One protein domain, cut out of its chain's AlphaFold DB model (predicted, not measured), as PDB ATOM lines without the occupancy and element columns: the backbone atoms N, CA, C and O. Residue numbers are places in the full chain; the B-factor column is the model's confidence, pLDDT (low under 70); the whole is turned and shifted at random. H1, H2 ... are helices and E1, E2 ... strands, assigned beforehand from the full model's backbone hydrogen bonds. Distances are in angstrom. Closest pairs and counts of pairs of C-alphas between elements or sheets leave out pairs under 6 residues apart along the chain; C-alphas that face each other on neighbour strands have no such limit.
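What this domain is: This is residues 5 to 68 of the 69 residues of an uncharacterized protein of Bradyrhizobium erythrophlei (UniProt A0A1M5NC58). A two-stranded antiparallel hairpin, E1 and E2, has two helices packed over the same side of it, H1 mostly beside E1 and H2 mostly beside E2, and the two helices meet each other where residues 15 to 19 of H1 touch H2. Near the hairpin's turn the short strand E3 pairs in parallel with residues 5 to 6, and both ends of the printed part lie there. The printed part has 64 residues with two named helices and three named strands, in the order H1, E1, E2, H2, E3; the class is mixed, helices and strands. It is compact, with a radius of gyration of the C-alphas of 10.9 A, and its outline is elongated, spanning 32 by 20 by 17 A.

Where its parts are: Start at C-alpha 8, at (35.901, 55.456, -16.928), where H1 begins; it covers residues 8 to 19 and is 16.3 A long. Next find E1, residues 25 to 31, 18.7 A long, and then E2, residues 35 to 42, which runs 22.5 A to C-alpha 42 at (21.743, 50.091, -24.130). H2 follows at residues 50 to 61, 16.4 A long. Last comes E3, residues 65 to 67, ending at C-alpha 67, (40.467, 52.417, -13.506).

How they stand to each other: Look first at the hairpin of E1 and E2, antiparallel at 153 degrees between their directions. There N 27 and O 39 are 2.8 A apart and N 39 and O 27 are 2.7 A apart, both within hydrogen-bond range. H1 has 12 pairs of C-alphas within 8 A of E1, the closest being Asp 8 and Val 28 at 5.2 A. H2 has 11 such pairs with E2, the closest being Val 40 and Gln 51 at 5.6 A. H1 and H2 touch, H1 with residues 15 to 19 alone; their closest C-alphas are those of Ile 15 and Ile 57, 6.3 A apart. They run opposite ways at a steep tilt of 67 degrees, only just short of about perpendicular. E3 pairs with no named strand; the closest C-alphas of E3 and E2 are those of Leu 67 and Trp 36, 6.2 A apart. H2 and E3 meet only through their link. In H1 and H2 every O i to N i+4 pair is within hydrogen-bond range.

The domain as a whole: The two C-alphas farthest apart are those of Ala 5 and Lys 45, 33.4 A, while those of Ala 5 and Lys 68 are 5.1 A apart. The printed part has no cut. The links from H1 to E1, E1 to E2 and H2 to E3 are tight, and the link from E2 to H2, with 7 residues, is short. The mean pLDDT of the printed part is 91.5; look at residue 46 for the one value under 70.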
ATOM      1  N   ALA A   5      46.788  53.942 -15.752       95.25
ATOM      2  CA  ALA A   5      45.520  54.388 -15.190       95.25
ATOM      3  C   ALA A   5      44.703  55.144 -16.247       95.25
ATOM      4  O   ALA A   5      45.192  56.100 -16.854       95.25
ATOM      5  N   LYS A   6      43.448  54.733 -16.436       96.38
ATOM      6  CA  LYS A   6      42.484  55.336 -17.361       96.38
ATOM      7  C   LYS A   6      41.217  55.742 -16.635       96.38
ATOM      8  O   LYS A   6      40.788  55.066 -15.703       96.38
ATOM      9  N   THR A   7      40.621  56.841 -17.068       96.81
ATOM     10  CA  THR A   7      39.273  57.225 -16.639       96.81
ATOM     11  C   THR A   7      38.243  56.199 -17.112       96.81
ATOM     12  O   THR A   7      38.498  55.407 -18.023       96.81
ATOM     13  N   ASP A   8      37.074  56.206 -16.482       95.75
ATOM     14  CA  ASP A   8      35.901  55.456 -16.928       95.75
ATOM     15  C   ASP A   8      35.566  55.771 -18.391       95.75
ATOM     16  O   ASP A   8      35.495  54.844 -19.192       95.75
ATOM     17  N   ALA A   9      35.502  57.054 -18.759       95.69
ATOM     18  CA  ALA A   9      35.215  57.494 -20.125       95.69
ATOM     19  C   ALA A   9      36.229  56.957 -21.157       95.69
ATOM     20  O   ALA A   9      35.848  56.469 -22.219       95.69
ATOM     21  N   GLU A  10      37.529  56.975 -20.841       96.75
ATOM     22  CA  GLU A  10      38.542  56.406 -21.740       96.75
ATOM     23  C   GLU A  10      38.376  54.889 -21.898       96.75
ATOM     24  O   GLU A  10      38.521  54.354 -22.999       96.75
ATOM     25  N   LEU A  11      38.076  54.171 -20.812       96.94
ATOM     26  CA  LEU A  11      37.846  52.727 -20.874       96.94
ATOM     27  C   LEU A  11      36.563  52.396 -21.647       96.94
ATOM     28  O   LEU A  11      36.558  51.432 -22.412       96.94
ATOM     29  N   GLU A  12      35.505  53.190 -21.488       96.06
ATOM     30  CA  GLU A  12      34.261  53.090 -22.257       96.06
ATOM     31  C   GLU A  12      34.530  53.234 -23.755       96.06
ATOM     32  O   GLU A  12      34.180  52.334 -24.526       96.06
ATOM     33  N   ASP A  13      35.236  54.291 -24.158       95.56
ATOM     34  CA  ASP A  13      35.608  54.532 -25.554       95.56
ATOM     35  C   ASP A  13      36.425  53.371 -26.129       95.56
ATOM     36  O   ASP A  13      36.137  52.869 -27.219       95.56
ATOM     37  N   MET A  14      37.409  52.871 -25.380       96.25
ATOM     38  CA  MET A  14      38.232  51.738 -25.810       96.25
ATOM     39  C   MET A  14      37.426  50.444 -25.976       96.25
ATOM     40  O   MET A  14      37.751  49.614 -26.833       96.25
ATOM     41  N   ILE A  15      36.392  50.244 -25.158       95.12
ATOM     42  CA  ILE A  15      35.496  49.091 -25.268       95.12
ATOM     43  C   ILE A  15      34.588  49.254 -26.486       95.12
ATOM     44  O   ILE A  15      34.500  48.332 -27.298       95.12
ATOM     45  N   LEU A  16      33.984  50.429 -26.671       93.25
ATOM     46  CA  LEU A  16      33.112  50.736 -27.807       93.25
ATOM     47  C   LEU A  16      33.841  50.610 -29.150       93.25
ATOM     48  O   LEU A  16      33.336  49.953 -30.065       93.25
ATOM     49  N   GLN A  17      35.065  51.138 -29.246       93.19
ATOM     50  CA  GLN A  17      35.923  51.013 -30.430       93.19
ATOM     51  C   GLN A  17      36.200  49.554 -30.814       93.19
ATOM     52  O   GLN A  17      36.356  49.246 -31.994       93.19
ATOM     53  N   ARG A  18      36.254  48.643 -29.836       93.69
ATOM     54  CA  ARG A  18      36.498  47.210 -30.065       93.69
ATOM     55  C   ARG A  18      35.226  46.400 -30.279       93.69
ATOM     56  O   ARG A  18      35.298  45.361 -30.929       93.69
ATOM     57  N   LEU A  19      34.087  46.843 -29.744       88.62
ATOM     58  CA  LEU A  19      32.802  46.185 -29.984       88.62
ATOM     59  C   LEU A  19      32.387  46.293 -31.454       88.62
ATOM     60  O   LEU A  19      31.772  45.357 -31.953       88.62
ATOM     61  N   LEU A  20      32.707  47.406 -32.134       83.75
ATOM     62  CA  LEU A  20      32.336  47.675 -33.537       83.75
ATOM     63  C   LEU A  20      30.829  47.513 -33.822       83.75
ATOM     64  O   LEU A  20      30.415  47.262 -34.953       83.75
ATOM     65  N   ILE A  21      29.995  47.666 -32.792       80.62
ATOM     66  CA  ILE A  21      28.542  47.563 -32.885       80.62
ATOM     67  C   ILE A  21      27.957  48.951 -32.642       80.62
ATOM     68  O   ILE A  21      28.022  49.486 -31.536       80.62
ATOM     69  N   GLY A  22      27.358  49.526 -33.685       81.38
ATOM     70  CA  GLY A  22      26.668  50.809 -33.589       81.38
ATOM     71  C   GLY A  22      25.460  50.751 -32.650       81.38
ATOM     72  O   GLY A  22      24.739  49.754 -32.599       81.38
ATOM     73  N   GLY A  23      25.230  51.840 -31.915       84.44
ATOM     74  CA  GLY A  23      24.078  51.986 -31.020       84.44
ATOM     75  C   GLY A  23      24.190  51.233 -29.693       84.44
ATOM     76  O   GLY A  23      23.208  51.185 -28.958       84.44
ATOM     77  N   VAL A  24      25.348  50.643 -29.385       88.50
ATOM     78  CA  VAL A  24      25.643  50.117 -28.046       88.50
ATOM     79  C   VAL A  24      26.266  51.225 -27.210       88.50
ATOM     80  O   VAL A  24      27.188  51.896 -27.662       88.50
ATOM     81  N   PHE A  25      25.780  51.383 -25.984       90.94
ATOM     82  CA  PHE A  25      26.389  52.253 -24.984       90.94
ATOM     83  C   PHE A  25      26.891  51.399 -23.829       90.94
ATOM     84  O   PHE A  25      26.164  50.542 -23.318       90.94
ATOM     85  N   VAL A  26      28.132  51.636 -23.418       93.62
ATOM     86  CA  VAL A  26      28.785  50.948 -22.304       93.62
ATOM     87  C   VAL A  26      29.121  51.985 -21.248       93.62
ATOM     88  O   VAL A  26      29.551  53.076 -21.590       93.62
ATOM     89  N   SER A  27      28.922  51.625 -19.985       95.88
ATOM     90  CA  SER A  27      29.467  52.347 -18.840       95.88
ATOM     91  C   SER A  27      30.536  51.506 -18.155       95.88
ATOM     92  O   SER A  27      30.407  50.280 -18.109       95.88
ATOM     93  N   VAL A  28      31.573  52.127 -17.605       96.81
ATOM     94  CA  VAL A  28      32.589  51.445 -16.796       96.81
ATOM     95  C   VAL A  28      32.412  51.825 -15.334       96.81
ATOM     96  O   VAL A  28      32.222  52.983 -14.984       96.81
ATOM     97  N   ARG A  29      32.449  50.827 -14.448       94.25
ATOM     98  CA  ARG A  29      32.314  51.037 -13.002       94.25
ATOM     99  C   ARG A  29      33.397  50.303 -12.239       94.25
ATOM    100  O   ARG A  29      33.877  49.258 -12.687       94.25
ATOM    101  N   ARG A  30      33.734  50.829 -11.062       94.31
ATOM    102  CA  ARG A  30      34.599  50.149 -10.095       94.31
ATOM    103  C   ARG A  30      33.973  48.816  -9.687       94.31
ATOM    104  O   ARG A  30      32.763  48.721  -9.490       94.31
ATOM    105  N   ASP A  31      34.813  47.798  -9.590       95.31
ATOM    106  CA  ASP A  31      34.437  46.446  -9.190       95.31
ATOM    107  C   ASP A  31      35.476  45.930  -8.193       95.31
ATOM    108  O   ASP A  31      36.672  45.987  -8.464       95.31
ATOM    109  N   GLU A  32      35.039  45.454  -7.031       92.44
ATOM    110  CA  GLU A  32      35.951  45.071  -5.942       92.44
ATOM    111  C   GLU A  32      36.773  43.813  -6.257       92.44
ATOM    112  O   GLU A  32      37.833  43.605  -5.670       92.44
ATOM    113  N   ILE A  33      36.316  42.984  -7.200       93.50
ATOM    114  CA  ILE A  33      36.963  41.717  -7.557       93.50
ATOM    115  C   ILE A  33      37.874  41.915  -8.771       93.50
ATOM    116  O   ILE A  33      39.002  41.426  -8.812       93.50
ATOM    117  N   LEU A  34      37.386  42.630  -9.785       92.69
ATOM    118  CA  LEU A  34      38.062  42.794 -11.074       92.69
ATOM    119  C   LEU A  34      38.812  44.129 -11.203       92.69
ATOM    120  O   LEU A  34      39.498  44.348 -12.205       92.69
ATOM    121  N   GLY A  35      38.670  45.028 -10.228       94.19
ATOM    122  CA  GLY A  35      39.111  46.424 -10.267       94.19
ATOM    123  C   GLY A  35      38.096  47.321 -10.980       94.19
ATOM    124  O   GLY A  35      37.678  48.351 -10.455       94.19
ATOM    125  N   TRP A  36      37.658  46.907 -12.170       96.94
ATOM    126  CA  TRP A  36      36.588  47.566 -12.912       96.94
ATOM    127  C   TRP A  36      35.880  46.607 -13.868       96.94
ATOM    128  O   TRP A  36      36.448  45.599 -14.307       96.94
ATOM    129  N   ARG A  37      34.632  46.934 -14.208       96.75
ATOM    130  CA  ARG A  37      33.789  46.145 -15.113       96.75
ATOM    131  C   ARG A  37      32.981  47.028 -16.068       96.75
ATOM    132  O   ARG A  37      32.543  48.105 -15.655       96.75
ATOM    133  N   PRO A  38      32.741  46.579 -17.309       96.62
ATOM    134  CA  PRO A  38      31.798  47.228 -18.200       96.62
ATOM    135  C   PRO A  38      30.360  46.815 -17.880       96.62
ATOM    136  O   PRO A  38      30.075  45.694 -17.458       96.62
ATOM    137  N   MET A  39      29.432  47.715 -18.150       95.25
ATOM    138  CA  MET A  39      28.000  47.473 -18.123       95.25
ATOM    139  C   MET A  39      27.395  48.081 -19.379       95.25
ATOM    140  O   MET A  39      27.437  49.294 -19.573       95.25
ATOM    141  N   VAL A  40      26.818  47.236 -20.227       92.62
ATOM    142  CA  VAL A  40      26.043  47.674 -21.383       92.62
ATOM    143  C   VAL A  40      24.760  48.327 -20.880       92.62
ATOM    144  O   VAL A  40      23.924  47.678 -20.256       92.62
ATOM    145  N   VAL A  41      24.622  49.625 -21.139       90.56
ATOM    146  CA  VAL A  41      23.466  50.435 -20.732       90.56
ATOM    147  C   VAL A  41      22.344  50.299 -21.755       90.56
ATOM    148  O   VAL A  41      21.177  50.161 -21.399       90.56
ATOM    149  N   THR A  42      22.695  50.310 -23.040       83.44
ATOM    150  CA  THR A  42      21.743  50.091 -24.130       83.44
ATOM    151  C   THR A  42      22.398  49.259 -25.222       83.44
ATOM    152  O   THR A  42      23.609  49.334 -25.444       83.44
ATOM    153  N   ALA A  43      21.582  48.458 -25.899       78.12
ATOM    154  CA  ALA A  43      21.994  47.703 -27.062       78.12
ATOM    155  C   ALA A  43      20.821  47.575 -28.050       78.12
ATOM    156  O   ALA A  43      19.672  47.414 -27.621       78.12
ATOM    157  N   PRO A  44      21.078  47.605 -29.369       79.19
ATOM    158  CA  PRO A  44      20.070  47.278 -30.372       79.19
ATOM    159  C   PRO A  44      19.495  45.868 -30.160       79.19
ATOM    160  O   PRO A  44      20.193  44.968 -29.692       79.19
ATOM    161  N   LYS A  45      18.240  45.631 -30.576       70.44
ATOM    162  CA  LYS A  45      17.521  44.343 -30.402       70.44
ATOM    163  C   LYS A  45      18.278  43.106 -30.906       70.44
ATOM    164  O   LYS A  45      18.008  42.000 -30.446       70.44
ATOM    165  N   HIS A  46      19.195  43.276 -31.854       65.50
ATOM    166  CA  HIS A  46      19.962  42.182 -32.450       65.50
ATOM    167  C   HIS A  46      21.282  41.893 -31.725       65.50
ATOM    168  O   HIS A  46      21.909  40.868 -31.983       65.50
ATOM    169  N   THR A  47      21.690  42.732 -30.772       70.12
ATOM    170  CA  THR A  47      22.968  42.593 -30.070       70.12
ATOM    171  C   THR A  47      22.813  41.757 -28.801       70.12
ATOM    172  O   THR A  47      23.170  42.178 -27.702       70.12
ATOM    173  N   ARG A  48      22.270  40.543 -28.958       70.88
ATOM    174  CA  ARG A  48      21.927  39.625 -27.855       70.88
ATOM    175  C   ARG A  48      23.105  39.339 -26.906       70.88
ATOM    176  O   ARG A  48      22.874  39.047 -25.742       70.88
ATOM    177  N   ASN A  49      24.344  39.502 -27.387       86.50
ATOM    178  CA  ASN A  49      25.576  39.188 -26.657       86.50
ATOM    179  C   ASN A  49      26.464  40.422 -26.391       86.50
ATOM    180  O   ASN A  49      27.665  40.274 -26.169       86.50
ATOM    181  N   ALA A  50      25.914  41.644 -26.434       90.12
ATOM    182  CA  ALA A  50      26.696  42.874 -26.250       90.12
ATOM    183  C   ALA A  50      27.500  42.874 -24.938       90.12
ATOM    184  O   ALA A  50      28.675  43.233 -24.935       90.12
ATOM    185  N   GLN A  51      26.874  42.433 -23.841       92.94
ATOM    186  CA  GLN A  51      27.505  42.398 -22.521       92.94
ATOM    187  C   GLN A  51      28.667  41.401 -22.482       92.94
ATOM    188  O   GLN A  51      29.771  41.776 -22.111       92.94
ATOM    189  N   GLU A  52      28.467  40.171 -22.961       93.75
ATOM    190  CA  GLU A  52      29.533  39.161 -22.993       93.75
ATOM    191  C   GLU A  52      30.736  39.601 -23.842       93.75
ATOM    192  O   GLU A  52      31.885  39.303 -23.512       93.75
ATOM    193  N   LEU A  53      30.489  40.308 -24.950       93.25
ATOM    194  CA  LEU A  53      31.551  40.873 -25.781       93.25
ATOM    195  C   LEU A  53      32.293  41.995 -25.050       93.25
ATOM    196  O   LEU A  53      33.526  41.998 -25.045       93.25
ATOM    197  N   ALA A  54      31.563  42.900 -24.392       95.00
ATOM    198  CA  ALA A  54      32.151  43.945 -23.560       95.00
ATOM    199  C   ALA A  54      33.018  43.346 -22.441       95.00
ATOM    200  O   ALA A  54      34.148  43.789 -22.242       95.00
ATOM    201  N   ASP A  55      32.547  42.289 -21.776       95.56
ATOM    202  CA  ASP A  55      33.276  41.607 -20.706       95.56
ATOM    203  C   ASP A  55      34.577  40.964 -21.204       95.56
ATOM    204  O   ASP A  55      35.622  41.098 -20.560       95.56
ATOM    205  N   LYS A  56      34.551  40.321 -22.379       96.19
ATOM    206  CA  LYS A  56      35.753  39.759 -23.021       96.19
ATOM    207  C   LYS A  56      36.763  40.848 -23.372       96.19
ATOM    208  O   LYS A  56      37.953  40.697 -23.098       96.19
ATOM    209  N   ILE A  57      36.298  41.959 -23.938       96.12
ATOM    210  CA  ILE A  57      37.157  43.102 -24.259       96.12
ATOM    211  C   ILE A  57      37.766  43.686 -22.979       96.12
ATOM    212  O   ILE A  57      38.975  43.923 -22.925       96.12
ATOM    213  N   ALA A  58      36.961  43.871 -21.934       96.50
ATOM    214  CA  ALA A  58      37.422  44.387 -20.654       96.50
ATOM    215  C   ALA A  58      38.437  43.461 -19.977       96.50
ATOM    216  O   ALA A  58      39.390  43.950 -19.377       96.50
ATOM    217  N   ALA A  59      38.293  42.139 -20.099       96.94
ATOM    218  CA  ALA A  59      39.282  41.189 -19.592       96.94
ATOM    219  C   ALA A  59      40.661  41.383 -20.249       96.94
ATOM    220  O   ALA A  59      41.684  41.341 -19.563       96.94
ATOM    221  N   GLU A  60      40.703  41.668 -21.554       96.38
ATOM    222  CA  GLU A  60      41.950  41.986 -22.257       96.38
ATOM    223  C   GLU A  60      42.502  43.368 -21.884       96.38
ATOM    224  O   GLU A  60      43.709  43.526 -21.696       96.38
ATOM    225  N   LEU A  61      41.634  44.373 -21.736       96.31
ATOM    226  CA  LEU A  61      42.039  45.716 -21.318       96.31
ATOM    227  C   LEU A  61      42.585  45.732 -19.885       96.31
ATOM    228  O   LEU A  61      43.611  46.362 -19.643       96.31
ATOM    229  N   ARG A  62      42.000  44.963 -18.960       95.81
ATOM    230  CA  ARG A  62      42.452  44.846 -17.560       95.81
ATOM    231  C   ARG A  62      43.877  44.320 -17.399       95.81
ATOM    232  O   ARG A  62      44.480  44.508 -16.340       95.81
ATOM    233  N   LYS A  63      44.444  43.679 -18.424       94.81
ATOM    234  CA  LYS A  63      45.862  43.280 -18.431       94.81
ATOM    235  C   LYS A  63      46.801  44.484 -18.553       94.81
ATOM    236  O   LYS A  63      47.936  44.399 -18.100       94.81
ATOM    237  N   LYS A  64      46.330  45.583 -19.150       95.75
ATOM    238  CA  LYS A  64      47.121  46.779 -19.480       95.75
ATOM    239  C   LYS A  64      46.686  48.027 -18.713       95.75
ATOM    240  O   LYS A  64      47.523  48.886 -18.469       95.75
ATOM    241  N   PHE A  65      45.414  48.103 -18.326       96.38
ATOM    242  CA  PHE A  65      44.804  49.314 -17.786       96.38
ATOM    243  C   PHE A  65      44.106  49.073 -16.449       96.38
ATOM    244  O   PHE A  65      43.470  48.032 -16.232       96.38
ATOM    245  N   THR A  66      44.199  50.057 -15.564       95.75
ATOM    246  CA  THR A  66      43.409  50.166 -14.331       95.75
ATOM    247  C   THR A  66      42.436  51.330 -14.439       95.75
ATOM    248  O   THR A  66      42.652  52.256 -15.218       95.75
ATOM    249  N   LEU A  67      41.358  51.276 -13.660       95.12
ATOM    250  CA  LEU A  67      40.467  52.417 -13.506       95.12
ATOM    251  C   LEU A  67      41.135  53.424 -12.568       95.12
ATOM    252  O   LEU A  67      41.613  53.044 -11.497       95.12
ATOM    253  N   LYS A  68      41.192  54.680 -12.998       93.81
ATOM    254  CA  LYS A  68      41.682  55.808 -12.212       93.81
ATOM    255  C   LYS A  68      40.733  56.065 -11.036       93.81
ATOM    256  O   LYS A  68      39.529  55.848 -11.167       93.81
TER     257      LYS A  68